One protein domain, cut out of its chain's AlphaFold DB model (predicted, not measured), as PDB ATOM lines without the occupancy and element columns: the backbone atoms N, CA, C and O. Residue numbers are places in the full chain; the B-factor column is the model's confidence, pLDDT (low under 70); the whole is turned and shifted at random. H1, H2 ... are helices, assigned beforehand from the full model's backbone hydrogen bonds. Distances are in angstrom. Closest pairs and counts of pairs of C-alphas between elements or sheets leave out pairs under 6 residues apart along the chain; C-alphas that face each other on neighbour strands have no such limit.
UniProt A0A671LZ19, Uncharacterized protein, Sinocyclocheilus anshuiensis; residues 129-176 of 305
ATOM      1  N   LEU A 129     -20.076  -4.181 -36.758       69.69
ATOM      2  CA  LEU A 129     -19.854  -4.140 -38.198       69.69
ATOM      3  C   LEU A 129     -21.124  -3.699 -38.929       69.69
ATOM      4  O   LEU A 129     -21.040  -2.885 -39.856       69.69
ATOM      5  N   PHE A 130     -22.274  -4.264 -38.560       73.31
ATOM      6  CA  PHE A 130     -23.549  -3.959 -39.193       73.31
ATOM      7  C   PHE A 130     -23.917  -2.493 -38.994       73.31
ATOM      8  O   PHE A 130     -24.202  -1.816 -39.979       73.31
ATOM      9  N   GLU A 131     -23.798  -1.968 -37.775       72.44
ATOM     10  CA  GLU A 131     -24.036  -0.552 -37.485       72.44
ATOM     11  C   GLU A 131     -23.129   0.367 -38.325       72.44
ATOM     12  O   GLU A 131     -23.610   1.291 -38.988       72.44
ATOM     13  N   SER A 132     -21.821   0.085 -38.367       73.81
ATOM     14  CA  SER A 132     -20.863   0.865 -39.164       73.81
ATOM     15  C   SER A 132     -21.142   0.777 -40.671       73.81
ATOM     16  O   SER A 132     -21.012   1.763 -41.405       73.81
ATOM     17  N   SER A 133     -21.530  -0.405 -41.152       75.25
ATOM     18  CA  SER A 133     -21.860  -0.644 -42.560       75.25
ATOM     19  C   SER A 133     -23.158   0.050 -42.952       75.25
ATOM     20  O   SER A 133     -23.200   0.690 -44.002       75.25
ATOM     21  N   PHE A 134     -24.180  -0.019 -42.101       77.00
ATOM     22  CA  PHE A 134     -25.468   0.627 -42.302       77.00
ATOM     23  C   PHE A 134     -25.295   2.133 -42.485       77.00
ATOM     24  O   PHE A 134     -25.674   2.672 -43.522       77.00
ATOM     25  N   HIS A 135     -24.624   2.804 -41.548       78.56
ATOM     26  CA  HIS A 135     -24.428   4.253 -41.617       78.56
ATOM     27  C   HIS A 135     -23.612   4.702 -42.828       78.56
ATOM     28  O   HIS A 135     -23.886   5.757 -43.391       78.56
ATOM     29  N   TYR A 136     -22.628   3.907 -43.247       75.94
ATOM     30  CA  TYR A 136     -21.796   4.257 -44.393       75.94
ATOM     31  C   TYR A 136     -22.485   4.022 -45.737       75.94
ATOM     32  O   TYR A 136     -22.275   4.786 -46.673       75.94
ATOM     33  N   TYR A 137     -23.268   2.950 -45.857       75.81
ATOM     34  CA  TYR A 137     -23.875   2.559 -47.127       75.81
ATOM     35  C   TYR A 137     -25.333   2.974 -47.269       75.81
ATOM     36  O   TYR A 137     -25.875   2.757 -48.349       75.81
ATOM     37  N   LYS A 138     -25.961   3.589 -46.254       74.62
ATOM     38  CA  LYS A 138     -27.374   4.014 -46.282       74.62
ATOM     39  C   LYS A 138     -27.762   4.854 -47.508       74.62
ATOM     40  O   LYS A 138     -28.890   4.747 -47.970       74.62
ATOM     41  N   GLY A 139     -26.825   5.619 -48.077       72.00
ATOM     42  CA  GLY A 139     -27.042   6.389 -49.310       72.00
ATOM     43  C   GLY A 139     -26.964   5.573 -50.613       72.00
ATOM     44  O   GLY A 139     -27.408   6.024 -51.661       72.00
ATOM     45  N   ASN A 140     -26.410   4.360 -50.577       70.44
ATOM     46  CA  ASN A 140     -26.179   3.510 -51.754       70.44
ATOM     47  C   ASN A 140     -27.106   2.283 -51.809       70.44
ATOM     48  O   ASN A 140     -27.114   1.560 -52.807       70.44
ATOM     49  N   VAL A 141     -27.839   2.018 -50.733       69.50
ATOM     50  CA  VAL A 141     -28.803   0.917 -50.572       69.50
ATOM     51  C   VAL A 141     -30.193   1.323 -51.083       69.50
ATOM     52  O   VAL A 141     -30.430   2.511 -51.311       69.50
ATOM     53  N   PRO A 142     -31.106   0.356 -51.323       60.44
ATOM     54  CA  PRO A 142     -32.375   0.618 -51.992       60.44
ATOM     55  C   PRO A 142     -33.163   1.797 -51.415       60.44
ATOM     56  O   PRO A 142     -33.175   2.032 -50.205       60.44
ATOM     57  N   GLN A 143     -33.929   2.453 -52.293       54.84
ATOM     58  CA  GLN A 143     -34.857   3.554 -51.996       54.84
ATOM     59  C   GLN A 143     -35.829   3.290 -50.829       54.84
ATOM     60  O   GLN A 143     -36.442   4.226 -50.331       54.84
ATOM     61  N   THR A 144     -35.984   2.048 -50.361       58.16
ATOM     62  CA  THR A 144     -36.815   1.708 -49.199       58.16
ATOM     63  C   THR A 144     -36.272   2.261 -47.885       58.16
ATOM     64  O   THR A 144     -37.072   2.637 -47.038       58.16
ATOM     65  N   LEU A 145     -34.950   2.380 -47.715       61.97
ATOM     66  CA  LEU A 145     -34.354   2.948 -46.495       61.97
ATOM     67  C   LEU A 145     -34.521   4.469 -46.398       61.97
ATOM     68  O   LEU A 145     -34.625   5.007 -45.301       61.97
ATOM     69  N   TRP A 146     -34.663   5.144 -47.539       60.47
ATOM     70  CA  TRP A 146     -35.015   6.565 -47.615       60.47
ATOM     71  C   TRP A 146     -36.461   6.845 -47.182       60.47
ATOM     72  O   TRP A 146     -36.825   7.992 -46.964       60.47
ATOM     73  N   ARG A 147     -37.296   5.800 -47.062       63.38
ATOM     74  CA  ARG A 147     -38.688   5.893 -46.586       63.38
ATOM     75  C   ARG A 147     -38.806   5.790 -45.068       63.38
ATOM     76  O   ARG A 147     -39.926   5.803 -44.558       63.38
ATOM     77  N   ILE A 148     -37.694   5.602 -44.358       68.62
ATOM     78  CA  ILE A 148     -37.696   5.617 -42.900       68.62
ATOM     79  C   ILE A 148     -37.796   7.085 -42.454       68.62
ATOM     80  O   ILE A 148     -36.937   7.871 -42.862       68.62
ATOM     81  N   PRO A 149     -38.825   7.460 -41.667       65.69
ATOM     82  CA  PRO A 149     -38.980   8.820 -41.153       65.69
ATOM     83  C   PRO A 149     -37.730   9.294 -40.400       65.69
ATOM     84  O   PRO A 149     -36.965   8.474 -39.888       65.69
ATOM     85  N   GLU A 150     -37.520  10.611 -40.317       60.72
ATOM     86  CA  GLU A 150     -36.407  11.187 -39.550       60.72
ATOM     87  C   GLU A 150     -36.404  10.657 -38.101       60.72
ATOM     88  O   GLU A 150     -37.415  10.716 -37.401       60.72
ATOM     89  N   GLY A 151     -35.276  10.070 -37.674       68.50
ATOM     90  CA  GLY A 151     -35.143   9.338 -36.408       68.50
ATOM     91  C   GLY A 151     -34.031   8.278 -36.445       68.50
ATOM     92  O   GLY A 151     -33.154   8.311 -37.312       68.50
ATOM     93  N   ASN A 152     -34.051   7.315 -35.512       74.00
ATOM     94  CA  ASN A 152     -33.091   6.203 -35.491       74.00
ATOM     95  C   ASN A 152     -33.404   5.185 -36.603       74.00
ATOM     96  O   ASN A 152     -34.111   4.197 -36.402       74.00
ATOM     97  N   GLN A 153     -32.862   5.439 -37.797       76.62
ATOM     98  CA  GLN A 153     -33.125   4.638 -38.997       76.62
ATOM     99  C   GLN A 153     -32.705   3.169 -38.851       76.62
ATOM    100  O   GLN A 153     -33.308   2.284 -39.459       76.62
ATOM    101  N   LEU A 154     -31.667   2.912 -38.054       77.00
ATOM    102  CA  LEU A 154     -31.185   1.561 -37.786       77.00
ATOM    103  C   LEU A 154     -32.186   0.790 -36.925       77.00
ATOM    104  O   LEU A 154     -32.532  -0.344 -37.243       77.00
ATOM    105  N   GLU A 155     -32.688   1.412 -35.862       79.38
ATOM    106  CA  GLU A 155     -33.671   0.799 -34.970       79.38
ATOM    107  C   GLU A 155     -34.986   0.478 -35.692       79.38
ATOM    108  O   GLU A 155     -35.533  -0.611 -35.521       79.38
ATOM    109  N   GLU A 156     -35.462   1.376 -36.556       80.50
ATOM    110  CA  GLU A 156     -36.675   1.149 -37.347       80.50
ATOM    111  C   GLU A 156     -36.507  -0.008 -38.349       80.50
ATOM    112  O   GLU A 156     -37.391  -0.859 -38.491       80.50
ATOM    113  N   LEU A 157     -35.339  -0.098 -38.999       78.50
ATOM    114  CA  LEU A 157     -34.995  -1.234 -39.855       78.50
ATOM    115  C   LEU A 157     -35.006  -2.552 -39.066       78.50
ATOM    116  O   LEU A 157     -35.513  -3.555 -39.568       78.50
ATOM    117  N   LEU A 158     -34.451  -2.558 -37.851       79.62
ATOM    118  CA  LEU A 158     -34.379  -3.750 -37.003       79.62
ATOM    119  C   LEU A 158     -35.757  -4.186 -36.490       79.62
ATOM    120  O   LEU A 158     -36.017  -5.385 -36.406       79.62
ATOM    121  N   LYS A 159     -36.661  -3.242 -36.197       78.75
ATOM    122  CA  LYS A 159     -38.047  -3.539 -35.795       78.75
ATOM    123  C   LYS A 159     -38.888  -4.084 -36.949       78.75
ATOM    124  O   LYS A 159     -39.725  -4.963 -36.744       78.75
ATOM    125  N   HIS A 160     -38.669  -3.588 -38.170       78.06
ATOM    126  CA  HIS A 160     -39.487  -3.924 -39.338       78.06
ATOM    127  C   HIS A 160     -38.655  -4.301 -40.581       78.06
ATOM    128  O   HIS A 160     -38.798  -3.682 -41.642       78.06
ATOM    129  N   PRO A 161     -37.835  -5.369 -40.525       78.00
ATOM    130  CA  PRO A 161     -36.899  -5.710 -41.598       78.00
ATOM    131  C   PRO A 161     -37.607  -6.014 -42.922       78.00
ATOM    132  O   PRO A 161     -37.192  -5.522 -43.967       78.00
ATOM    133  N   ASN A 162     -38.737  -6.725 -42.890       77.00
ATOM    134  CA  ASN A 162     -39.497  -7.096 -44.093       77.00
ATOM    135  C   ASN A 162     -40.089  -5.893 -44.847       77.00
ATOM    136  O   ASN A 162     -40.443  -6.010 -46.018       77.00
ATOM    137  N   ARG A 163     -40.216  -4.737 -44.183       78.25
ATOM    138  CA  ARG A 163     -40.758  -3.509 -44.777       78.25
ATOM    139  C   ARG A 163     -39.686  -2.708 -45.508       78.25
ATOM    140  O   ARG A 163     -39.975  -2.084 -46.530       78.25
ATOM    141  N   TYR A 164     -38.464  -2.716 -44.981       74.12
ATOM    142  CA  TYR A 164     -37.391  -1.825 -45.421       74.12
ATOM    143  C   TYR A 164     -36.247  -2.545 -46.139       74.12
ATOM    144  O   TYR A 164     -35.503  -1.903 -46.884       74.12
ATOM    145  N   PHE A 165     -36.131  -3.866 -45.990       75.38
ATOM    146  CA  PHE A 165     -35.105  -4.681 -46.624       75.38
ATOM    147  C   PHE A 165     -35.695  -5.639 -47.663       75.38
ATOM    148  O   PHE A 165     -36.500  -6.511 -47.352       75.38
ATOM    149  N   ASN A 166     -35.232  -5.509 -48.910       74.38
ATOM    150  CA  ASN A 166     -35.486  -6.482 -49.969       74.38
ATOM    151  C   ASN A 166     -34.163  -7.181 -50.335       74.38
ATOM    152  O   ASN A 166     -33.281  -6.521 -50.892       74.38
ATOM    153  N   PRO A 167     -34.013  -8.499 -50.099       70.12
ATOM    154  CA  PRO A 167     -32.766  -9.222 -50.358       70.12
ATOM    155  C   PRO A 167     -32.381  -9.292 -51.843       70.12
ATOM    156  O   PRO A 167     -31.209  -9.521 -52.147       70.12
ATOM    157  N   LYS A 168     -33.339  -9.083 -52.757       73.25
ATOM    158  CA  LYS A 168     -33.136  -9.035 -54.214       73.25
ATOM    159  C   LYS A 168     -33.009  -7.604 -54.750       73.25
ATOM    160  O   LYS A 168     -32.913  -7.409 -55.958       73.25
ATOM    161  N   GLY A 169     -33.034  -6.598 -53.874       69.69
ATOM    162  CA  GLY A 169     -32.868  -5.203 -54.262       69.69
ATOM    163  C   GLY A 169     -31.466  -4.919 -54.808       69.69
ATOM    164  O   GLY A 169     -30.479  -5.531 -54.388       69.69
ATOM    165  N   ILE A 170     -31.362  -3.941 -55.711       71.69
ATOM    166  CA  ILE A 170     -30.070  -3.394 -56.148       71.69
ATOM    167  C   ILE A 170     -29.295  -2.975 -54.897       71.69
ATOM    168  O   ILE A 170     -29.860  -2.337 -54.014       71.69
ATOM    169  N   ASN A 171     -28.017  -3.342 -54.789       71.31
ATOM    170  CA  ASN A 171     -27.185  -2.973 -53.639       71.31
ATOM    171  C   ASN A 171     -27.647  -3.551 -52.278       71.31
ATOM    172  O   ASN A 171     -27.067  -3.229 -51.243       71.31
ATOM    173  N   ALA A 172     -28.600  -4.493 -52.234       71.81
ATOM    174  CA  ALA A 172     -29.020  -5.145 -50.983       71.81
ATOM    175  C   ALA A 172     -27.874  -5.886 -50.267       71.81
ATOM    176  O   ALA A 172     -27.908  -6.092 -49.055       71.81
ATOM    177  N   PHE A 173     -26.813  -6.242 -50.997       72.75
ATOM    178  CA  PHE A 173     -25.609  -6.859 -50.445       72.75
ATOM    179  C   PHE A 173     -24.817  -5.956 -49.478       72.75
ATOM    180  O   PHE A 173     -24.000  -6.472 -48.723       72.75
ATOM    181  N   TYR A 174     -25.030  -4.632 -49.465       72.88
ATOM    182  CA  TYR A 174     -24.404  -3.740 -48.473       72.88
ATOM    183  C   TYR A 174     -24.985  -3.902 -47.060       72.88
ATOM    184  O   TYR A 174     -24.311  -3.546 -46.099       72.88
ATOM    185  N   LEU A 175     -26.195  -4.455 -46.937       71.50
ATOM    186  CA  LEU A 175     -26.874  -4.705 -45.658       71.50
ATOM    187  C   LEU A 175     -26.681  -6.144 -45.159       71.50
ATOM    188  O   LEU A 175     -27.138  -6.493 -44.078       71.50
ATOM    189  N   LYS A 176     -26.006  -6.995 -45.939       70.12
ATOM    190  CA  LYS A 176     -25.599  -8.339 -45.510       70.12
ATOM    191  C   LYS A 176     -24.253  -8.261 -44.782       70.12
ATOM    192  O   LYS A 176     -23.516  -7.293 -44.958       70.12
TER     193      LYS A 176
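Overview. This is residues 129 to 176 of the 305 residues of an uncharacterized protein of Sinocyclocheilus anshuiensis (UniProt A0A671LZ19). Four short helices stand round a ring, H1 opposite H3, with H2 and H4 on the two sides between them; the long loop of residues 138 to 152 covers one side of the ring. The printed part has 48 residues, all helix in class, in the order H1, H2, H3, H4, with no named strand. It is compact and rounded, with a radius of gyration of the C-alphas of 9.6 A and spans of 23 by 21 by 16 A.

Along the chain. H1, residues 129 to 137, begins at C-alpha (-19.854, -4.140, -38.198) and is 11.9 A long. H2, residues 153 to 159, measures 10.1 A. H3 is residues 161 to 164, 5.5 A. H4, residues 172 to 175, 5.8 A, ends at C-alpha (-26.874, -4.705, -45.658).

Arrangement. H1 and H4 touch, the closest C-alphas being those of Phe 134 and Leu 175, 6.5 A. H1 and H2 are close but not clearly touching, at Phe 134 and Leu 154, C-alphas 7.3 A, with a steep tilt of 51 degrees, opposite ways. H2 and H3 are likewise close but not clearly touching, at Leu 157 and Tyr 164, C-alphas 6.1 A. H3 is apart from H1 and H4. In H1 and H2 every O i to N i+4 pair is within hydrogen-bond range; H3 and H4 are too short for one.

Size, cuts and confidence. The printed part has no cut. The link from H1 to H2 is long. The farthest C-alphas, Gly 151 and Lys 168, are 25.7 A apart. Confidence is under 70 at residues 129, 141 to 151 and 169.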